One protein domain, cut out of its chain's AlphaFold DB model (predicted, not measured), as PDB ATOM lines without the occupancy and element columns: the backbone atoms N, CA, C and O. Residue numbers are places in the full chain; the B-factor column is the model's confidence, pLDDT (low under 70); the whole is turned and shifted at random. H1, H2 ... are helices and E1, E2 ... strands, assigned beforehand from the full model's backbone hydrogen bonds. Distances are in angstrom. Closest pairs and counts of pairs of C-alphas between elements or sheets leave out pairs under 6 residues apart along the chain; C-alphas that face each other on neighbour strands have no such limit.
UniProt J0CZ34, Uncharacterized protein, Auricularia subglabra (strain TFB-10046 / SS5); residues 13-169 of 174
ATOM      1  N   THR A  13     -12.318  36.082 -30.127       87.88
ATOM      2  CA  THR A  13     -13.174  35.758 -28.976       87.88
ATOM      3  C   THR A  13     -12.918  34.370 -28.380       87.88
ATOM      4  O   THR A  13     -13.265  34.136 -27.223       87.88
ATOM      5  N   GLN A  14     -12.294  33.461 -29.135       89.94
ATOM      6  CA  GLN A  14     -11.869  32.140 -28.668       89.94
ATOM      7  C   GLN A  14     -10.387  32.127 -28.268       89.94
ATOM      8  O   GLN A  14     -10.044  31.533 -27.250       89.94
ATOM      9  N   GLN A  15      -9.518  32.810 -29.023       93.94
ATOM     10  CA  GLN A  15      -8.075  32.833 -28.754       93.94
ATOM     11  C   GLN A  15      -7.703  33.678 -27.528       93.94
ATOM     12  O   GLN A  15      -6.890  33.255 -26.707       93.94
ATOM     13  N   LEU A  16      -8.298  34.866 -27.379       95.31
ATOM     14  CA  LEU A  16      -7.894  35.839 -26.362       95.31
ATOM     15  C   LEU A  16      -7.992  35.297 -24.923       95.31
ATOM     16  O   LEU A  16      -7.023  35.470 -24.182       95.31
ATOM     17  N   PRO A  17      -9.074  34.602 -24.512       95.19
ATOM     18  CA  PRO A  17      -9.124  33.968 -23.196       95.19
ATOM     19  C   PRO A  17      -7.965  33.008 -22.930       95.19
ATOM     20  O   PRO A  17      -7.423  33.006 -21.830       95.19
ATOM     21  N   VAL A  18      -7.556  32.220 -23.929       95.69
ATOM     22  CA  VAL A  18      -6.468  31.244 -23.780       95.69
ATOM     23  C   VAL A  18      -5.144  31.957 -23.519       95.69
ATOM     24  O   VAL A  18      -4.427  31.590 -22.591       95.69
ATOM     25  N   LEU A  19      -4.842  33.011 -24.282       97.06
ATOM     26  CA  LEU A  19      -3.632  33.808 -24.070       97.06
ATOM     27  C   LEU A  19      -3.636  34.497 -22.703       97.06
ATOM     28  O   LEU A  19      -2.622  34.505 -22.011       97.06
ATOM     29  N   CYS A  20      -4.787  35.033 -22.291       97.06
ATOM     30  CA  CYS A  20      -4.940  35.695 -20.999       97.06
ATOM     31  C   CYS A  20      -4.766  34.722 -19.823       97.06
ATOM     32  O   CYS A  20      -4.112  35.069 -18.844       97.06
ATOM     33  N   LEU A  21      -5.288  33.498 -19.933       96.06
ATOM     34  CA  LEU A  21      -5.059  32.444 -18.942       96.06
ATOM     35  C   LEU A  21      -3.577  32.058 -18.870       96.06
ATOM     36  O   LEU A  21      -3.034  31.950 -17.779       96.06
ATOM     37  N   GLN A  22      -2.896  31.919 -20.013       96.81
ATOM     38  CA  GLN A  22      -1.454  31.642 -20.035       96.81
ATOM     39  C   GLN A  22      -0.635  32.782 -19.410       96.81
ATOM     40  O   GLN A  22       0.306  32.524 -18.660       96.81
ATOM     41  N   LEU A  23      -1.003  34.038 -19.678       96.19
ATOM     42  CA  LEU A  23      -0.367  35.209 -19.074       96.19
ATOM     43  C   LEU A  23      -0.581  35.238 -17.554       96.19
ATOM     44  O   LEU A  23       0.361  35.487 -16.803       96.19
ATOM     45  N   LEU A  24      -1.799  34.937 -17.098       93.94
ATOM     46  CA  LEU A  24      -2.118  34.820 -15.679       93.94
ATOM     47  C   LEU A  24      -1.283  33.718 -15.011       93.94
ATOM     48  O   LEU A  24      -0.708  33.968 -13.957       93.94
ATOM     49  N   SER A  25      -1.125  32.554 -15.645       93.44
ATOM     50  CA  SER A  25      -0.268  31.480 -15.127       93.44
ATOM     51  C   SER A  25       1.192  31.908 -14.968       93.44
ATOM     52  O   SER A  25       1.816  31.553 -13.975       93.44
ATOM     53  N   LEU A  26       1.743  32.708 -15.889       94.00
ATOM     54  CA  LEU A  26       3.103  33.246 -15.737       94.00
ATOM     55  C   LEU A  26       3.209  34.235 -14.567       94.00
ATOM     56  O   LEU A  26       4.215  34.240 -13.860       94.00
ATOM     57  N   LEU A  27       2.175  35.047 -14.329       91.31
ATOM     58  CA  LEU A  27       2.117  35.943 -13.167       91.31
ATOM     59  C   LEU A  27       2.054  35.156 -11.849       91.31
ATOM     60  O   LEU A  27       2.721  35.536 -10.888       91.31
ATOM     61  N   VAL A  28       1.317  34.042 -11.824       89.25
ATOM     62  CA  VAL A  28       1.297  33.107 -10.688       89.25
ATOM     63  C   VAL A  28       2.685  32.506 -10.468       89.25
ATOM     64  O   VAL A  28       3.212  32.600  -9.364       89.25
ATOM     65  N   SER A  29       3.324  31.966 -11.513       89.12
ATOM     66  CA  SER A  29       4.679  31.400 -11.416       89.12
ATOM     67  C   SER A  29       5.695  32.409 -10.882       89.12
ATOM     68  O   SER A  29       6.511  32.065 -10.030       89.12
ATOM     69  N   LEU A  30       5.631  33.663 -11.339       87.19
ATOM     70  CA  LEU A  30       6.495  34.728 -10.835       87.19
ATOM     71  C   LEU A  30       6.288  34.975  -9.339       87.19
ATOM     72  O   LEU A  30       7.258  35.173  -8.617       87.19
ATOM     73  N   SER A  31       5.043  34.966  -8.869       82.44
ATOM     74  CA  SER A  31       4.752  35.155  -7.451       82.44
ATOM     75  C   SER A  31       5.249  33.985  -6.597       82.44
ATOM     76  O   SER A  31       5.894  34.199  -5.573       82.44
ATOM     77  N   THR A  32       5.059  32.747  -7.067       82.38
ATOM     78  CA  THR A  32       5.503  31.530  -6.369       82.38
ATOM     79  C   THR A  32       7.027  31.388  -6.324       82.38
ATOM     80  O   THR A  32       7.581  30.931  -5.326       82.38
ATOM     81  N   HIS A  33       7.725  31.747  -7.405       85.94
ATOM     82  CA  HIS A  33       9.169  31.515  -7.542       85.94
ATOM     83  C   HIS A  33      10.025  32.770  -7.334       85.94
ATOM     84  O   HIS A  33      11.250  32.675  -7.273       85.94
ATOM     85  N   GLY A  34       9.411  33.953  -7.261       81.94
ATOM     86  CA  GLY A  34      10.087  35.246  -7.129       81.94
ATOM     87  C   GLY A  34      10.846  35.710  -8.379       81.94
ATOM     88  O   GLY A  34      11.329  36.840  -8.418       81.94
ATOM     89  N   THR A  35      10.956  34.871  -9.411       85.81
ATOM     90  CA  THR A  35      11.635  35.183 -10.669       85.81
ATOM     91  C   THR A  35      11.005  34.430 -11.839       85.81
ATOM     92  O   THR A  35      10.361  33.397 -11.655       85.81
ATOM     93  N   LEU A  36      11.212  34.946 -13.048       86.44
ATOM     94  CA  LEU A  36      10.884  34.279 -14.304       86.44
ATOM     95  C   LEU A  36      12.175  33.947 -15.049       86.44
ATOM     96  O   LEU A  36      13.129  34.728 -15.031       86.44
ATOM     97  N   SER A  37      12.198  32.808 -15.740       90.81
ATOM     98  CA  SER A  37      13.297  32.499 -16.654       90.81
ATOM     99  C   SER A  37      13.307  33.472 -17.842       90.81
ATOM    100  O   SER A  37      12.291  34.083 -18.176       90.81
ATOM    101  N   THR A  38      14.436  33.589 -18.546       92.50
ATOM    102  CA  THR A  38      14.510  34.400 -19.776       92.50
ATOM    103  C   THR A  38      13.465  33.969 -20.809       92.50
ATOM    104  O   THR A  38      12.841  34.821 -21.444       92.50
ATOM    105  N   SER A  39      13.227  32.661 -20.947       94.31
ATOM    106  CA  SER A  39      12.177  32.118 -21.813       94.31
ATOM    107  C   SER A  39      10.775  32.517 -21.355       94.31
ATOM    108  O   SER A  39       9.948  32.866 -22.193       94.31
ATOM    109  N   ASP A  40      10.508  32.533 -20.047       93.06
ATOM    110  CA  ASP A  40       9.206  32.953 -19.515       93.06
ATOM    111  C   ASP A  40       8.971  34.450 -19.714       93.06
ATOM    112  O   ASP A  40       7.858  34.857 -20.035       93.06
ATOM    113  N   ILE A  41      10.013  35.277 -19.587       91.94
ATOM    114  CA  ILE A  41       9.935  36.718 -19.861       91.94
ATOM    115  C   ILE A  41       9.599  36.959 -21.336       91.94
ATOM    116  O   ILE A  41       8.685  37.725 -21.644       91.94
ATOM    117  N   GLN A  42      10.299  36.286 -22.253       94.81
ATOM    118  CA  GLN A  42      10.011  36.373 -23.689       94.81
ATOM    119  C   GLN A  42       8.591  35.892 -23.996       94.81
ATOM    120  O   GLN A  42       7.854  36.545 -24.737       94.81
ATOM    121  N   ARG A  43       8.176  34.782 -23.378       96.62
ATOM    122  CA  ARG A  43       6.827  34.244 -23.533       96.62
ATOM    123  C   ARG A  43       5.771  35.208 -23.003       96.62
ATOM    124  O   ARG A  43       4.766  35.409 -23.673       96.62
ATOM    125  N   PHE A  44       6.003  35.838 -21.854       94.62
ATOM    126  CA  PHE A  44       5.117  36.851 -21.286       94.62
ATOM    127  C   PHE A  44       4.937  38.030 -22.246       94.62
ATOM    128  O   PHE A  44       3.811  38.429 -22.536       94.62
ATOM    129  N   GLN A  45       6.041  38.562 -22.779       94.94
ATOM    130  CA  GLN A  45       6.019  39.677 -23.729       94.94
ATOM    131  C   GLN A  45       5.261  39.319 -25.010       94.94
ATOM    132  O   GLN A  45       4.440  40.112 -25.471       94.94
ATOM    133  N   GLN A  46       5.489  38.116 -25.546       97.06
ATOM    134  CA  GLN A  46       4.769  37.607 -26.710       97.06
ATOM    135  C   GLN A  46       3.266  37.491 -26.428       97.06
ATOM    136  O   GLN A  46       2.461  38.088 -27.137       97.06
ATOM    137  N   LEU A  47       2.885  36.784 -25.358       97.38
ATOM    138  CA  LEU A  47       1.484  36.590 -24.972       97.38
ATOM    139  C   LEU A  47       0.761  37.915 -24.750       97.38
ATOM    140  O   LEU A  47      -0.402  38.062 -25.135       97.38
ATOM    141  N   TRP A  48       1.440  38.883 -24.136       96.69
ATOM    142  CA  TRP A  48       0.891  40.212 -23.933       96.69
ATOM    143  C   TRP A  48       0.680  40.954 -25.253       96.69
ATOM    144  O   TRP A  48      -0.410  41.480 -25.483       96.69
ATOM    145  N   GLY A  49       1.686  40.961 -26.132       96.50
ATOM    146  CA  GLY A  49       1.589  41.568 -27.460       96.50
ATOM    147  C   GLY A  49       0.432  40.988 -28.275       96.50
ATOM    148  O   GLY A  49      -0.420  41.739 -28.756       96.50
ATOM    149  N   ASP A  50       0.341  39.658 -28.332       96.88
ATOM    150  CA  ASP A  50      -0.715  38.933 -29.039       96.88
ATOM    151  C   ASP A  50      -2.102  39.236 -28.439       96.88
ATOM    152  O   ASP A  50      -3.065  39.497 -29.164       96.88
ATOM    153  N   SER A  51      -2.209  39.285 -27.104       96.00
ATOM    154  CA  SER A  51      -3.455  39.639 -26.410       96.00
ATOM    155  C   SER A  51      -3.904  41.065 -26.734       96.00
ATOM    156  O   SER A  51      -5.083  41.296 -27.008       96.00
ATOM    157  N   VAL A  52      -2.977  42.030 -26.744       95.38
ATOM    158  CA  VAL A  52      -3.268  43.427 -27.103       95.38
ATOM    159  C   VAL A  52      -3.700  43.536 -28.561       95.38
ATOM    160  O   VAL A  52      -4.648  44.268 -28.850       95.38
ATOM    161  N   GLN A  53      -3.050  42.810 -29.472       95.12
ATOM    162  CA  GLN A  53      -3.420  42.783 -30.884       95.12
ATOM    163  C   GLN A  53      -4.829  42.209 -31.075       95.12
ATOM    164  O   GLN A  53      -5.670  42.848 -31.710       95.12
ATOM    165  N   LEU A  54      -5.137  41.058 -30.472       94.50
ATOM    166  CA  LEU A  54      -6.471  40.457 -30.548       94.50
ATOM    167  C   LEU A  54      -7.546  41.333 -29.894       94.50
ATOM    168  O   LEU A  54      -8.661  41.430 -30.409       94.50
ATOM    169  N   ALA A  55      -7.210  42.039 -28.812       93.31
ATOM    170  CA  ALA A  55      -8.108  42.992 -28.166       93.31
ATOM    171  C   ALA A  55      -8.507  44.170 -29.074       93.31
ATOM    172  O   ALA A  55      -9.492  44.856 -28.789       93.31
ATOM    173  N   GLN A  56      -7.774  44.434 -30.164       91.50
ATOM    174  CA  GLN A  56      -8.165  45.448 -31.147       91.50
ATOM    175  C   GLN A  56      -9.378  45.037 -31.977       91.50
ATOM    176  O   GLN A  56     -10.165  45.909 -32.339       91.50
ATOM    177  N   ALA A  57      -9.540  43.735 -32.215       90.50
ATOM    178  CA  ALA A  57     -10.623  43.160 -33.005       90.50
ATOM    179  C   ALA A  57     -11.890  42.859 -32.184       90.50
ATOM    180  O   ALA A  57     -12.872  42.355 -32.728       90.50
ATOM    181  N   LEU A  58     -11.881  43.131 -30.875       90.81
ATOM    182  CA  LEU A  58     -13.057  42.932 -30.036       90.81
ATOM    183  C   LEU A  58     -14.155  43.956 -30.355       90.81
ATOM    184  O   LEU A  58     -13.853  45.135 -30.571       90.81
ATOM    185  N   PRO A  59     -15.432  43.536 -30.319       89.62
ATOM    186  CA  PRO A  59     -16.546  44.451 -30.496       89.62
ATOM    187  C   PRO A  59     -16.680  45.399 -29.291       89.62
ATOM    188  O   PRO A  59     -16.198  45.091 -28.189       89.62
ATOM    189  N   PRO A  60     -17.369  46.542 -29.462       89.12
ATOM    190  CA  PRO A  60     -17.838  47.329 -28.329       89.12
ATOM    191  C   PRO A  60     -18.732  46.477 -27.408       89.12
ATOM    192  O   PRO A  60     -19.306  45.479 -27.859       89.12
ATOM    193  N   PRO A  61     -18.871  46.848 -26.121       85.62
ATOM    194  CA  PRO A  61     -19.765  46.146 -25.208       85.62
ATOM    195  C   PRO A  61     -21.184  46.038 -25.774       85.62
ATOM    196  O   PRO A  61     -21.724  47.005 -26.308       85.62
ATOM    197  N   SER A  62     -21.797  44.860 -25.643       80.25
ATOM    198  CA  SER A  62     -23.199  44.665 -26.024       80.25
ATOM    199  C   SER A  62     -24.134  45.548 -25.181       80.25
ATOM    200  O   SER A  62     -23.802  45.849 -24.030       80.25
ATOM    201  N   PRO A  63     -25.324  45.915 -25.692       75.88
ATOM    202  CA  PRO A  63     -26.345  46.602 -24.899       75.88
ATOM    203  C   PRO A  63     -26.632  45.883 -23.568       75.88
ATOM    204  O   PRO A  63     -26.641  44.652 -23.516       75.88
ATOM    205  N   GLY A  64     -26.833  46.645 -22.488       71.56
ATOM    206  CA  GLY A  64     -27.039  46.105 -21.134       71.56
ATOM    207  C   GLY A  64     -25.766  45.616 -20.426       71.56
ATOM    208  O   GLY A  64     -25.847  45.023 -19.349       71.56
ATOM    209  N   ARG A  65     -24.579  45.837 -21.007       80.44
ATOM    210  CA  ARG A  65     -23.284  45.623 -20.339       80.44
ATOM    211  C   ARG A  65     -22.731  46.924 -19.767       80.44
ATOM    212  O   ARG A  65     -23.120  48.014 -20.172       80.44
ATOM    213  N   TYR A  66     -21.781  46.789 -18.841       76.94
ATOM    214  CA  TYR A  66     -21.010  47.919 -18.333       76.94
ATOM    215  C   TYR A  66     -20.319  48.645 -19.489       76.94
ATOM    216  O   TYR A  66     -19.659  48.025 -20.327       76.94
ATOM    217  N   THR A  67     -20.451  49.965 -19.500       85.88
ATOM    218  CA  THR A  67     -19.836  50.855 -20.494       85.88
ATOM    219  C   THR A  67     -18.803  51.780 -19.860       85.88
ATOM    220  O   THR A  67     -17.951  52.317 -20.567       85.88
ATOM    221  N   ALA A  68     -18.825  51.932 -18.533       89.38
ATOM    222  CA  ALA A  68     -17.905  52.774 -17.783       89.38
ATOM    223  C   ALA A  68     -17.715  52.276 -16.340       89.38
ATOM    224  O   ALA A  68     -18.475  51.451 -15.822       89.38
ATOM    225  N   GLY A  69     -16.686  52.789 -15.677       88.62
ATOM    226  CA  GLY A  69     -16.392  52.478 -14.283       88.62
ATOM    227  C   GLY A  69     -15.320  53.384 -13.696       88.62
ATOM    228  O   GLY A  69     -14.858  54.330 -14.339       88.62
ATOM    229  N   ARG A  70     -14.927  53.080 -12.462       86.56
ATOM    230  CA  ARG A  70     -13.793  53.699 -11.766       86.56
ATOM    231  C   ARG A  70     -12.825  52.625 -11.304       86.56
ATOM    232  O   ARG A  70     -13.257  51.569 -10.852       86.56
ATOM    233  N   ASP A  71     -11.528  52.861 -11.463       82.81
ATOM    234  CA  ASP A  71     -10.513  51.936 -10.958       82.81
ATOM    235  C   ASP A  71     -10.236  52.143  -9.455       82.81
ATOM    236  O   ASP A  71     -10.849  52.982  -8.798       82.81
ATOM    237  N   ASN A  72      -9.285  51.387  -8.902       74.56
ATOM    238  CA  ASN A  72      -8.926  51.459  -7.479       74.56
ATOM    239  C   ASN A  72      -8.259  52.789  -7.063       74.56
ATOM    240  O   ASN A  72      -8.004  52.996  -5.879       74.56
ATOM    241  N   TYR A  73      -7.952  53.669  -8.021       79.06
ATOM    242  CA  TYR A  73      -7.450  55.025  -7.796       79.06
ATOM    243  C   TYR A  73      -8.538  56.078  -8.046       79.06
ATOM    244  O   TYR A  73      -8.224  57.254  -8.211       79.06
ATOM    245  N   ASP A  74      -9.805  55.655  -8.101       80.50
ATOM    246  CA  ASP A  74     -10.969  56.494  -8.386       80.50
ATOM    247  C   ASP A  74     -10.946  57.146  -9.785       80.50
ATOM    248  O   ASP A  74     -11.635  58.130 -10.060       80.50
ATOM    249  N   ARG A  75     -10.161  56.589 -10.717       84.88
ATOM    250  CA  ARG A  75     -10.040  57.132 -12.074       84.88
ATOM    251  C   ARG A  75     -11.156  56.603 -12.952       84.88
ATOM    252  O   ARG A  75     -11.295  55.392 -13.132       84.88
ATOM    253  N   HIS A  76     -11.910  57.522 -13.543       91.62
ATOM    254  CA  HIS A  76     -12.961  57.195 -14.496       91.62
ATOM    255  C   HIS A  76     -12.391  56.556 -15.772       91.62
ATOM    256  O   HIS A  76     -11.421  57.053 -16.354       91.62
ATOM    257  N   TYR A  77     -13.040  55.491 -16.237       93.00
ATOM    258  CA  TYR A  77     -12.741  54.843 -17.505       93.00
ATOM    259  C   TYR A  77     -14.004  54.492 -18.291       93.00
ATOM    260  O   TYR A  77     -15.061  54.224 -17.724       93.00
ATOM    261  N   LEU A  78     -13.851  54.421 -19.612       94.56
ATOM    262  CA  LEU A  78     -14.838  53.923 -20.566       94.56
ATOM    263  C   LEU A  78     -14.406  52.549 -21.078       94.56
ATOM    264  O   LEU A  78     -13.237  52.351 -21.405       94.56
ATOM    265  N   ILE A  79     -15.327  51.602 -21.197       94.69
ATOM    266  CA  ILE A  79     -15.058  50.295 -21.801       94.69
ATOM    267  C   ILE A  79     -15.266  50.428 -23.312       94.69
ATOM    268  O   ILE A  79     -16.391  50.495 -23.795       94.69
ATOM    269  N   GLN A  80     -14.169  50.480 -24.070       94.00
ATOM    270  CA  GLN A  80     -14.198  50.656 -25.528       94.00
ATOM    271  C   GLN A  80     -14.497  49.363 -26.284       94.00
ATOM    272  O   GLN A  80     -15.001  49.405 -27.400       94.00
ATOM    273  N   ALA A  81     -14.097  48.226 -25.723       93.38
ATOM    274  CA  ALA A  81     -14.346  46.911 -26.293       93.38
ATOM    275  C   ALA A  81     -14.330  45.863 -25.185       93.38
ATOM    276  O   ALA A  81     -13.643  46.044 -24.174       93.38
ATOM    277  N   GLY A  82     -15.058  44.768 -25.372       92.62
ATOM    278  CA  GLY A  82     -15.071  43.706 -24.382       92.62
ATOM    279  C   GLY A  82     -15.557  42.366 -24.906       92.62
ATOM    280  O   GLY A  82     -16.287  42.275 -25.889       92.62
ATOM    281  N   LEU A  83     -15.138  41.323 -24.204       92.50
ATOM    282  CA  LEU A  83     -15.616  39.958 -24.343       92.50
ATOM    283  C   LEU A  83     -16.255  39.566 -23.015       92.50
ATOM    284  O   LEU A  83     -15.626  39.712 -21.971       92.50
ATOM    285  N   TYR A  84     -17.478  39.045 -23.061       91.50
ATOM    286  CA  TYR A  84     -18.206  38.586 -21.880       91.50
ATOM    287  C   TYR A  84     -18.836  37.233 -22.193       91.50
ATOM    288  O   TYR A  84     -19.776  37.156 -22.986       91.50
ATOM    289  N   ARG A  85     -18.299  36.167 -21.602       90.19
ATOM    290  CA  ARG A  85     -18.784  34.798 -21.792       90.19
ATOM    291  C   ARG A  85     -19.738  34.394 -20.667       90.19
ATOM    292  O   ARG A  85     -19.737  34.976 -19.586       90.19
ATOM    293  N   GLN A  86     -20.576  33.397 -20.942       87.94
ATOM    294  CA  GLN A  86     -21.546  32.868 -19.972       87.94
ATOM    295  C   GLN A  86     -20.876  32.147 -18.794       87.94
ATOM    296  O   GLN A  86     -21.432  32.134 -17.704       87.94
ATOM    297  N   ASP A  87     -19.677  31.601 -18.999       87.62
ATOM    298  CA  ASP A  87     -18.858  30.948 -17.969       87.62
ATOM    299  C   ASP A  87     -18.131  31.937 -17.040       87.62
ATOM    300  O   ASP A  87     -17.316  31.531 -16.220       87.62
ATOM    301  N   GLY A  88     -18.420  33.236 -17.156       88.69
ATOM    302  CA  GLY A  88     -17.851  34.278 -16.305       88.69
ATOM    303  C   GLY A  88     -16.527  34.851 -16.810       88.69
ATOM    304  O   GLY A  88     -16.113  35.902 -16.319       88.69
ATOM    305  N   ILE A  89     -15.901  34.247 -17.828       93.06
ATOM    306  CA  ILE A  89     -14.699  34.810 -18.443       93.06
ATOM    307  C   ILE A  89     -15.034  36.169 -19.058       93.06
ATOM    308  O   ILE A  89     -15.951  36.301 -19.880       93.06
ATOM    309  N   CYS A  90     -14.243  37.179 -18.710       93.62
ATOM    310  CA  CYS A  90     -14.372  38.498 -19.300       93.62
ATOM    311  C   CYS A  90     -13.029  39.140 -19.627       93.62
ATOM    312  O   CYS A  90     -12.022  38.929 -18.954       93.62
ATOM    313  N   PHE A  91     -13.045  39.956 -20.673       95.50
ATOM    314  CA  PHE A  91     -11.952  40.842 -21.035       95.50
ATOM    315  C   PHE A  91     -12.517  42.219 -21.361       95.50
ATOM    316  O   PHE A  91     -13.510  42.328 -22.077       95.50
ATOM    317  N   GLU A  92     -11.869  43.274 -20.888       95.38
ATOM    318  CA  GLU A  92     -12.263  44.656 -21.138       95.38
ATOM    319  C   GLU A  92     -11.053  45.467 -21.597       95.38
ATOM    320  O   GLU A  92     -10.037  45.543 -20.903       95.38
ATOM    321  N   ARG A  93     -11.193  46.149 -22.736       95.75
ATOM    322  CA  ARG A  93     -10.300  47.233 -23.143       95.75
ATOM    323  C   ARG A  93     -10.888  48.550 -22.658       95.75
ATOM    324  O   ARG A  93     -11.915  49.008 -23.161       95.75
ATOM    325  N   ARG A  94     -10.218  49.160 -21.689       95.31
ATOM    326  CA  ARG A  94     -10.643  50.381 -21.005       95.31
ATOM    327  C   ARG A  94      -9.860  51.580 -21.524       95.31
ATOM    328  O   ARG A  94      -8.663  51.476 -21.777       95.31
ATOM    329  N   PHE A  95     -10.514  52.722 -21.651       96.00
ATOM    330  CA  PHE A  95      -9.906  54.006 -21.980       96.00
ATOM    331  C   PHE A  95     -10.096  54.970 -20.817       96.00
ATOM    332  O   PHE A  95     -11.200  55.082 -20.297       96.00
ATOM    333  N   PHE A  96      -9.025  55.649 -20.424       95.19
ATOM    334  CA  PHE A  96      -8.974  56.603 -19.321       95.19
ATOM    335  C   PHE A  96      -8.885  58.013 -19.916       95.19
ATOM    336  O   PHE A  96      -7.782  58.432 -20.278       95.19
ATOM    337  N   PRO A  97     -10.011  58.748 -20.049       94.12
ATOM    338  CA  PRO A  97     -10.042  60.004 -20.800       94.12
ATOM    339  C   PRO A  97      -9.109  61.072 -20.232       94.12
ATOM    340  O   PRO A  97      -8.435  61.756 -20.986       94.12
ATOM    341  N   THR A  98      -9.003  61.162 -18.904       92.94
ATOM    342  CA  THR A  98      -8.151  62.149 -18.218       92.94
ATOM    343  C   THR A  98      -6.656  61.932 -18.440       92.94
ATOM    344  O   THR A  98      -5.863  62.825 -18.170       92.94
ATOM    345  N   MET A  99      -6.265  60.740 -18.892       94.06
ATOM    346  CA  MET A  99      -4.874  60.362 -19.130       94.06
ATOM    347  C   MET A  99      -4.575  60.146 -20.613       94.06
ATOM    348  O   MET A  99      -3.420  59.926 -20.953       94.06
ATOM    349  N   GLU A 100      -5.609  60.107 -21.459       95.31
ATOM    350  CA  GLU A 100      -5.538  59.685 -22.863       95.31
ATOM    351  C   GLU A 100      -4.851  58.319 -23.063       95.31
ATOM    352  O   GLU A 100      -4.160  58.068 -24.051       95.31
ATOM    353  N   LYS A 101      -5.051  57.393 -22.116       95.94
ATOM    354  CA  LYS A 101      -4.393  56.076 -22.106       95.94
ATOM    355  C   LYS A 101      -5.375  54.919 -22.024       95.94
ATOM    356  O   LYS A 101      -6.531  55.067 -21.632       95.94
ATOM    357  N   LYS A 102      -4.891  53.735 -22.399       95.44
ATOM    358  CA  LYS A 102      -5.647  52.480 -22.357       95.44
ATOM    359  C   LYS A 102      -5.203  51.617 -21.183       95.44
ATOM    360  O   LYS A 102      -4.032  51.615 -20.821       95.44
ATOM    361  N   GLY A 103      -6.143  50.861 -20.635       95.62
ATOM    362  CA  GLY A 103      -5.888  49.755 -19.723       95.62
ATOM    363  C   GLY A 103      -6.645  48.513 -20.178       95.62
ATOM    364  O   GLY A 103      -7.570  48.597 -20.989       95.62
ATOM    365  N   PHE A 104      -6.264  47.359 -19.650       96.44
ATOM    366  CA  PHE A 104      -6.878  46.085 -20.003       96.44
ATOM    367  C   PHE A 104      -7.163  45.287 -18.748       96.44
ATOM    368  O   PHE A 104      -6.320  45.206 -17.860       96.44
ATOM    369  N   PHE A 105      -8.346  44.701 -18.677       95.31
ATOM    370  CA  PHE A 105      -8.756  43.850 -17.574       95.31
ATOM    371  C   PHE A 105      -9.161  42.492 -18.117       95.31
ATOM    372  O   PHE A 105      -9.868  42.422 -19.117       95.31
ATOM    373  N   PHE A 106      -8.742  41.438 -17.435       96.19
ATOM    374  CA  PHE A 106      -9.160  40.074 -17.706       96.19
ATOM    375  C   PHE A 106      -9.565  39.408 -16.398       96.19
ATOM    376  O   PHE A 106      -8.834  39.530 -15.421       96.19
ATOM    377  N   SER A 107     -10.664  38.658 -16.398       94.00
ATOM    378  CA  SER A 107     -11.006  37.729 -15.323       94.00
ATOM    379  C   SER A 107     -11.435  36.389 -15.895       94.00
ATOM    380  O   SER A 107     -12.096  36.335 -16.934       94.00
ATOM    381  N   ASP A 108     -11.080  35.316 -15.195       91.75
ATOM    382  CA  ASP A 108     -11.460  33.950 -15.549       91.75
ATOM    383  C   ASP A 108     -12.857  33.540 -15.045       91.75
ATOM    384  O   ASP A 108     -13.304  32.434 -15.330       91.75
ATOM    385  N   GLY A 109     -13.547  34.414 -14.303       84.62
ATOM    386  CA  GLY A 109     -14.859  34.138 -13.708       84.62
ATOM    387  C   GLY A 109     -14.819  33.435 -12.344       84.62
ATOM    388  O   GLY A 109     -15.833  33.424 -11.651       84.62
ATOM    389  N   ALA A 110     -13.662  32.926 -11.910       76.44
ATOM    390  CA  ALA A 110     -13.462  32.190 -10.657       76.44
ATOM    391  C   ALA A 110     -12.695  33.008  -9.597       76.44
ATOM    392  O   ALA A 110     -12.091  32.455  -8.682       76.44
ATOM    393  N   SER A 111     -12.765  34.340  -9.694       78.25
ATOM    394  CA  SER A 111     -12.050  35.332  -8.866       78.25
ATOM    395  C   SER A 111     -10.580  35.561  -9.217       78.25
ATOM    396  O   SER A 111      -9.956  36.423  -8.593       78.25
ATOM    397  N   ASN A 112     -10.035  34.889 -10.236       89.25
ATOM    398  CA  ASN A 112      -8.697  35.201 -10.714       89.25
ATOM    399  C   ASN A 112      -8.778  36.266 -11.809       89.25
ATOM    400  O   ASN A 112      -9.687  36.286 -12.652       89.25
ATOM    401  N   TYR A 113      -7.840  37.203 -11.780       93.06
ATOM    402  CA  TYR A 113      -7.813  38.288 -12.745       93.06
ATOM    403  C   TYR A 113      -6.425  38.890 -12.881       93.06
ATOM    404  O   TYR A 113      -5.598  38.820 -11.973       93.06
ATOM    405  N   PHE A 114      -6.210  39.565 -14.005       94.00
ATOM    406  CA  PHE A 114      -5.157  40.559 -14.111       94.00
ATOM    407  C   PHE A 114      -5.701  41.873 -14.664       94.00
ATOM    408  O   PHE A 114      -6.732  41.946 -15.338       94.00
ATOM    409  N   TYR A 115      -4.977  42.936 -14.362       93.25
ATOM    410  CA  TYR A 115      -5.241  44.285 -14.800       93.25
ATOM    411  C   TYR A 115      -3.930  44.939 -15.229       93.25
ATOM    412  O   TYR A 115      -3.002  45.071 -14.435       93.25
ATOM    413  N   TYR A 116      -3.872  45.361 -16.488       94.12
ATOM    414  CA  TYR A 116      -2.855  46.273 -16.988       94.12
ATOM    415  C   TYR A 116      -3.390  47.699 -16.911       94.12
ATOM    416  O   TYR A 116      -4.376  48.047 -17.574       94.12
ATOM    417  N   ASN A 117      -2.764  48.517 -16.074       90.62
ATOM    418  CA  ASN A 117      -3.221  49.867 -15.788       90.62
ATOM    419  C   ASN A 117      -2.669  50.887 -16.812       90.62
ATOM    420  O   ASN A 117      -1.682  50.607 -17.493       90.62
ATOM    421  N   PRO A 118      -3.266  52.090 -16.929       91.94
ATOM    422  CA  PRO A 118      -2.797  53.106 -17.877       91.94
ATOM    423  C   PRO A 118      -1.398  53.661 -17.554       91.94
ATOM    424  O   PRO A 118      -0.795  54.326 -18.390       91.94
ATOM    425  N   ASP A 119      -0.851  53.398 -16.366       88.38
ATOM    426  CA  ASP A 119       0.516  53.788 -15.992       88.38
ATOM    427  C   ASP A 119       1.569  52.777 -16.472       88.38
ATOM    428  O   ASP A 119       2.762  53.012 -16.311       88.38
ATOM    429  N   GLY A 120       1.139  51.659 -17.063       89.56
ATOM    430  CA  GLY A 120       2.016  50.604 -17.561       89.56
ATOM    431  C   GLY A 120       2.319  49.495 -16.554       89.56
ATOM    432  O   GLY A 120       3.219  48.691 -16.794       89.56
ATOM    433  N   ASN A 121       1.587  49.433 -15.441       89.94
ATOM    434  CA  ASN A 121       1.766  48.409 -14.417       89.94
ATOM    435  C   ASN A 121       0.817  47.232 -14.638       89.94
ATOM    436  O   ASN A 121      -0.361  47.426 -14.943       89.94
ATOM    437  N   PHE A 122       1.306  46.026 -14.365       90.31
ATOM    438  CA  PHE A 122       0.457  44.856 -14.185       90.31
ATOM    439  C   PHE A 122       0.092  44.679 -12.722       90.31
ATOM    440  O   PHE A 122       0.909  44.890 -11.829       90.31
ATOM    441  N   TYR A 123      -1.129  44.227 -12.500       89.75
ATOM    442  CA  TYR A 123      -1.591  43.680 -11.241       89.75
ATOM    443  C   TYR A 123      -2.320  42.370 -11.527       89.75
ATOM    444  O   TYR A 123      -3.154  42.336 -12.426       89.75
ATOM    445  N   ALA A 124      -2.039  41.312 -10.779       90.88
ATOM    446  CA  ALA A 124      -2.781  40.058 -10.818       90.88
ATOM    447  C   ALA A 124      -3.245  39.673  -9.416       90.88
ATOM    448  O   ALA A 124      -2.594  40.010  -8.431       90.88
ATOM    449  N   SER A 125      -4.366  38.961  -9.356       89.12
ATOM    450  CA  SER A 125      -4.936  38.375  -8.147       89.12
ATOM    451  C   SER A 125      -5.379  36.957  -8.462       89.12
ATOM    452  O   SER A 125      -6.006  36.735  -9.501       89.12
ATOM    453  N   TYR A 126      -5.071  36.013  -7.580       87.31
ATOM    454  CA  TYR A 126      -5.420  34.611  -7.778       87.31
ATOM    455  C   TYR A 126      -5.605  33.876  -6.447       87.31
ATOM    456  O   TYR A 126      -5.012  34.236  -5.431       87.31
ATOM    457  N   GLY A 127      -6.474  32.868  -6.446       84.81
ATOM    458  CA  GLY A 127      -6.698  31.995  -5.298       84.81
ATOM    459  C   GLY A 127      -5.637  30.903  -5.197       84.81
ATOM    460  O   GLY A 127      -5.286  30.277  -6.198       84.81
ATOM    461  N   VAL A 128      -5.169  30.640  -3.983       80.38
ATOM    462  CA  VAL A 128      -4.271  29.535  -3.645       80.38
ATOM    463  C   VAL A 128      -4.979  28.643  -2.632       80.38
ATOM    464  O   VAL A 128      -5.548  29.114  -1.646       80.38
ATOM    465  N   VAL A 129      -4.978  27.337  -2.899       80.44
ATOM    466  CA  VAL A 129      -5.487  26.321  -1.974       80.44
ATOM    467  C   VAL A 129      -4.288  25.613  -1.366       80.44
ATOM    468  O   VAL A 129      -3.587  24.867  -2.048       80.44
ATOM    469  N   GLU A 130      -4.060  25.837  -0.079       75.62
ATOM    470  CA  GLU A 130      -3.045  25.136   0.696       75.62
ATOM    471  C   GLU A 130      -3.702  24.025   1.514       75.62
ATOM    472  O   GLU A 130      -4.740  24.227   2.150       75.62
ATOM    473  N   VAL A 131      -3.079  22.847   1.540       73.06
ATOM    474  CA  VAL A 131      -3.445  21.799   2.498       73.06
ATOM    475  C   VAL A 131      -2.688  22.088   3.789       73.06
ATOM    476  O   VAL A 131      -1.462  21.957   3.847       73.06
ATOM    477  N   ALA A 132      -3.404  22.520   4.826       71.81
ATOM    478  CA  ALA A 132      -2.821  22.734   6.138       71.81
ATOM    479  C   ALA A 132      -2.267  21.415   6.693       71.81
ATOM    480  O   ALA A 132      -2.742  20.326   6.370       71.81
ATOM    481  N   ARG A 133      -1.289  21.499   7.602       67.94
ATOM    482  CA  ARG A 133      -0.717  20.311   8.270       67.94
ATOM    483  C   ARG A 133      -1.763  19.477   9.027       67.94
ATOM    484  O   ARG A 133      -1.509  18.313   9.303       67.94
ATOM    485  N   THR A 134      -2.912  20.066   9.357       77.94
ATOM    486  CA  THR A 134      -4.063  19.420  10.005       77.94
ATOM    487  C   THR A 134      -4.978  18.668   9.032       77.94
ATOM    488  O   THR A 134      -5.886  17.980   9.482       77.94
ATOM    489  N   GLY A 135      -4.746  18.771   7.719       75.56
ATOM    490  CA  GLY A 135      -5.621  18.231   6.672       75.56
ATOM    491  C   GLY A 135      -6.710  19.201   6.204       75.56
ATOM    492  O   GLY A 135      -7.393  18.913   5.223       75.56
ATOM    493  N   ASP A 136      -6.850  20.359   6.855       80.69
ATOM    494  CA  ASP A 136      -7.818  21.384   6.466       80.69
ATOM    495  C   ASP A 136      -7.386  22.107   5.187       80.69
ATOM    496  O   ASP A 136      -6.210  22.424   4.995       80.69
ATOM    497  N   LEU A 137      -8.349  22.427   4.322       79.38
ATOM    498  CA  LEU A 137      -8.102  23.281   3.165       79.38
ATOM    499  C   LEU A 137      -8.117  24.744   3.603       79.38
ATOM    500  O   LEU A 137      -9.135  25.259   4.069       79.38
ATOM    501  N   LYS A 138      -6.993  25.429   3.411       78.56
ATOM    502  CA  LYS A 138      -6.885  26.869   3.599       78.56
ATOM    503  C   LYS A 138      -6.906  27.545   2.237       78.56
ATOM    504  O   LYS A 138      -6.047  27.296   1.397       78.56
ATOM    505  N   PHE A 139      -7.884  28.420   2.037       77.50
ATOM    506  CA  PHE A 139      -7.943  29.278   0.862       77.50
ATOM    507  C   PHE A 139      -7.325  30.637   1.188       77.50
ATOM    508  O   PHE A 139      -7.786  31.332   2.099       77.50
ATOM    509  N   THR A 140      -6.289  31.018   0.450       77.69
ATOM    510  CA  THR A 140      -5.699  32.358   0.476       77.69
ATOM    511  C   THR A 140      -5.873  33.005  -0.889       77.69
ATOM    512  O   THR A 140      -5.976  32.333  -1.911       77.69
ATOM    513  N   VAL A 141      -5.943  34.333  -0.919       80.38
ATOM    514  CA  VAL A 141      -5.846  35.079  -2.175       80.38
ATOM    515  C   VAL A 141      -4.495  35.761  -2.177       80.38
ATOM    516  O   VAL A 141      -4.131  36.434  -1.215       80.38
ATOM    517  N   GLU A 142      -3.754  35.592  -3.252       84.94
ATOM    518  CA  GLU A 142      -2.474  36.245  -3.462       84.94
ATOM    519  C   GLU A 142      -2.577  37.243  -4.607       84.94
ATOM    520  O   GLU A 142      -3.505  37.210  -5.420       84.94
ATOM    521  N   GLY A 143      -1.620  38.162  -4.660       85.69
ATOM    522  CA  GLY A 143      -1.506  39.103  -5.752       85.69
ATOM    523  C   GLY A 143      -0.068  39.469  -6.062       85.69
ATOM    524  O   GLY A 143       0.809  39.443  -5.204       85.69
ATOM    525  N   VAL A 144       0.157  39.869  -7.306       87.00
ATOM    526  CA  VAL A 144       1.453  40.327  -7.805       87.00
ATOM    527  C   VAL A 144       1.266  41.637  -8.551       87.00
ATOM    528  O   VAL A 144       0.339  41.786  -9.346       87.00
ATOM    529  N   LYS A 145       2.148  42.604  -8.305       88.12
ATOM    530  CA  LYS A 145       2.248  43.846  -9.070       88.12
ATOM    531  C   LYS A 145       3.595  43.906  -9.768       88.12
ATOM    532  O   LYS A 145       4.629  43.810  -9.113       88.12
ATOM    533  N   LEU A 146       3.573  44.134 -11.078       87.62
ATOM    534  CA  LEU A 146       4.760  44.432 -11.875       87.62
ATOM    535  C   LEU A 146       4.726  45.897 -12.269       87.62
ATOM    536  O   LEU A 146       3.753  46.369 -12.858       87.62
ATOM    537  N   SER A 147       5.787  46.613 -11.927       85.94
ATOM    538  CA  SER A 147       5.941  48.030 -12.232       85.94
ATOM    539  C   SER A 147       7.372  48.339 -12.639       85.94
ATOM    540  O   SER A 147       8.268  47.512 -12.483       85.94
ATOM    541  N   GLN A 148       7.609  49.570 -13.088       80.00
ATOM    542  CA  GLN A 148       8.966  50.066 -13.334       80.00
ATOM    543  C   GLN A 148       9.850  50.048 -12.074       80.00
ATOM    544  O   GLN A 148      11.068  50.007 -12.188       80.00
ATOM    545  N   LEU A 149       9.246  50.053 -10.879       77.75
ATOM    546  CA  LEU A 149       9.954  49.974  -9.595       77.75
ATOM    547  C   LEU A 149      10.300  48.533  -9.189       77.75
ATOM    548  O   LEU A 149      10.948  48.328  -8.166       77.75
ATOM    549  N   GLY A 150       9.859  47.540  -9.965       78.94
ATOM    550  CA  GLY A 150      10.064  46.123  -9.695       78.94
ATOM    551  C   GLY A 150       8.772  45.364  -9.395       78.94
ATOM    552  O   GLY A 150       7.661  45.812  -9.712       78.94
ATOM    553  N   VAL A 151       8.960  44.180  -8.809       84.06
ATOM    554  CA  VAL A 151       7.912  43.211  -8.473       84.06
ATOM    555  C   VAL A 151       7.507  43.377  -7.010       84.06
ATOM    556  O   VAL A 151       8.360  43.478  -6.132       84.06
ATOM    557  N   THR A 152       6.207  43.402  -6.731       83.62
ATOM    558  CA  THR A 152       5.663  43.406  -5.365       83.62
ATOM    559  C   THR A 152       4.638  42.291  -5.217       83.62
ATOM    560  O   THR A 152       3.754  42.169  -6.063       83.62
ATOM    561  N   LEU A 153       4.751  41.499  -4.150       83.50
ATOM    562  CA  LEU A 153       3.853  40.384  -3.837       83.50
ATOM    563  C   LEU A 153       2.934  40.760  -2.668       83.50
ATOM    564  O   LEU A 153       3.343  41.492  -1.765       83.50
ATOM    565  N   TYR A 154       1.699  40.270  -2.690       74.81
ATOM    566  CA  TYR A 154       0.664  40.552  -1.698       74.81
ATOM    567  C   TYR A 154      -0.058  39.262  -1.306       74.81
ATOM    568  O   TYR A 154      -0.357  38.438  -2.166       74.81
ATOM    569  N   THR A 155      -0.440  39.140  -0.036       71.25
ATOM    570  CA  THR A 155      -1.368  38.107   0.449       71.25
ATOM    571  C   THR A 155      -2.579  38.798   1.070       71.25
ATOM    572  O   THR A 155      -2.432  39.779   1.798       71.25
ATOM    573  N   TYR A 156      -3.782  38.324   0.748       62.28
ATOM    574  CA  TYR A 156      -5.049  38.893   1.194       62.28
ATOM    575  C   TYR A 156      -5.626  38.155   2.423       62.28
ATOM    576  O   TYR A 156      -5.507  36.931   2.512       62.28
ATOM    577  N   PRO A 157      -6.329  38.872   3.326       50.25
ATOM    578  CA  PRO A 157      -6.514  40.318   3.286       50.25
ATOM    579  C   PRO A 157      -5.179  41.030   3.567       50.25
ATOM    580  O   PRO A 157      -4.467  40.617   4.478       50.25
ATOM    581  N   PRO A 158      -4.826  42.076   2.798       42.47
ATOM    582  CA  PRO A 158      -3.684  42.905   3.121       42.47
ATOM    583  C   PRO A 158      -3.909  43.466   4.517       42.47
ATOM    584  O   PRO A 158      -5.058  43.705   4.920       42.47
ATOM    585  N   ASP A 159      -2.819  43.738   5.225       39.66
ATOM    586  CA  ASP A 159      -2.887  44.567   6.413       39.66
ATOM    587  C   ASP A 159      -3.731  45.829   6.123       39.66
ATOM    588  O   ASP A 159      -3.855  46.317   4.991       39.66
ATOM    589  N   ILE A 160      -4.394  46.302   7.172       39.22
ATOM    590  CA  ILE A 160      -5.599  47.145   7.210       39.22
ATOM    591  C   ILE A 160      -5.681  48.355   6.226       39.22
ATOM    592  O   ILE A 160      -6.808  48.685   5.832       39.22
ATOM    593  N   PRO A 161      -4.604  49.012   5.731       38.78
ATOM    594  CA  PRO A 161      -4.739  50.187   4.850       38.78
ATOM    595  C   PRO A 161      -5.411  49.980   3.478       38.78
ATOM    596  O   PRO A 161      -5.828  50.965   2.861       38.78
ATOM    597  N   ALA A 162      -5.519  48.753   2.960       37.88
ATOM    598  CA  ALA A 162      -6.164  48.494   1.661       37.88
ATOM    599  C   ALA A 162      -7.662  48.159   1.787       37.88
ATOM    600  O   ALA A 162      -8.452  48.550   0.928       37.88
ATOM    601  N   ARG A 163      -8.078  47.542   2.904       38.84
ATOM    602  CA  ARG A 163      -9.493  47.270   3.218       38.84
ATOM    603  C   ARG A 163     -10.299  48.561   3.426       38.84
ATOM    604  O   ARG A 163     -11.480  48.604   3.100       38.84
ATOM    605  N   LEU A 164      -9.645  49.625   3.904       39.09
ATOM    606  CA  LEU A 164     -10.247  50.949   4.116       39.09
ATOM    607  C   LEU A 164     -10.478  51.760   2.825       39.09
ATOM    608  O   LEU A 164     -11.193  52.754   2.869       39.09
ATOM    609  N   ARG A 165      -9.923  51.352   1.670       45.78
ATOM    610  CA  ARG A 165     -10.125  52.044   0.375       45.78
ATOM    611  C   ARG A 165     -11.262  51.462  -0.466       45.78
ATOM    612  O   ARG A 165     -11.326  51.703  -1.666       45.78
ATOM    613  N   GLY A 166     -12.136  50.656   0.130       39.06
ATOM    614  CA  GLY A 166     -13.351  50.168  -0.525       39.06
ATOM    615  C   GLY A 166     -13.147  49.073  -1.574       39.06
ATOM    616  O   GLY A 166     -14.110  48.376  -1.850       39.06
ATOM    617  N   GLY A 167     -11.933  48.874  -2.109       41.69
ATOM    618  CA  GLY A 167     -11.446  47.659  -2.794       41.69
ATOM    619  C   GLY A 167     -12.221  47.153  -4.020       41.69
ATOM    620  O   GLY A 167     -11.774  46.214  -4.672       41.69
ATOM    621  N   VAL A 168     -13.359  47.752  -4.349       45.59
ATOM    622  CA  VAL A 168     -14.245  47.344  -5.428       45.59
ATOM    623  C   VAL A 168     -14.347  48.519  -6.383       45.59
ATOM    624  O   VAL A 168     -14.953  49.542  -6.071       45.59
ATOM    625  N   ALA A 169     -13.732  48.365  -7.554       43.25
ATOM    626  CA  ALA A 169     -13.957  49.232  -8.700       43.25
ATOM    627  C   ALA A 169     -15.473  49.377  -8.932       43.25
ATOM    628  O   ALA A 169     -16.147  48.398  -9.266       43.25
TER     629      ALA A 169
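This is residues 13 to 169 of the 174 residues of an uncharacterized protein of Auricularia subglabra (strain TFB-10046 / SS5) (UniProt J0CZ34). One sheet of eight strands curls like part of a barrel, and a hairpin of two long helices, H1 and H2, covers its convex face. H1 crosses seven strands slantwise, while H2 packs on H1 and reaches the sheet with its last half, residues 48 to 56; on the hollow side, the unnamed tail of residues 157 to 169 runs from E8 across the open mouth toward E1. The 157 printed residues have two named helices, then eight named strands, in the order E1 E2 E3 E4 E5 E6 E7 E8 both along the chain and across the wholly antiparallel sheet. The class is mixed, helices and strands, and the whole is compact, with a radius of gyration of the C-alphas of 16.2 A and spans of 49 by 39 by 36 A.

H1, residues 13 to 33, and H2, residues 38 to 56, form a helical hairpin and touch, closest at the C-alphas of Leu 16 and Ser 51, 5.8 A, at a shallow tilt of 31 degrees, opposite ways. Every O i to N i+4 pair is within hydrogen-bond range in H2, and 15 of 17 are in H1. The strands E1, 66 to 70, E2, 76 to 84, E3, 90 to 96, E4, 101 to 107, E5, 113 to 116, E6, 122 to 131, E7, 137 to 147, and E8, 150 to 156, make a meander, each the antiparallel neighbour of the one before. N and O pairs within hydrogen-bond range include N 77 and O 69, 2.9 A, between E1 and E2; N 83 and O 91, 2.9 A, between E2 and E3; N 94 and O 103, 2.8 A, between E3 and E4; N 106 and O 114, 2.9 A, between E4 and E5; N 115 and O 123, 2.7 A, between E5 and E6; N 128 and O 140, 2.8 A, between E6 and E7; and N 156 and O 141, 2.7 A, between E7 and E8. E2 bends by 75 degrees at residue 81. The helices are on the same face of the twisted sheet, in two layers, helices over strands. H1 has a height over the sheet of 9.0 A; its closest C-alphas to E7 are those of Ser 31 and Val 144, 6.1 A. H2 has a height over the sheet of 11.7 A and runs across the strands, at 79 degrees to E3 on the local plane.

H1 begins at C-alpha 13, (-13.174, 35.758, -28.976), and is 31.3 A long; H2 is 27.7 A. E6 is 28.7 A and E7 32.4 A long. E8 ends at C-alpha 156, (-5.049, 38.893, 1.194).

The C-alphas farthest apart, of Glu 100 and Thr 134, are 52.0 A apart. The printed part has no cut and no long link. Mean pLDDT of the printed part is 84.5; residue 133 and residues 156 to 169 are under 70.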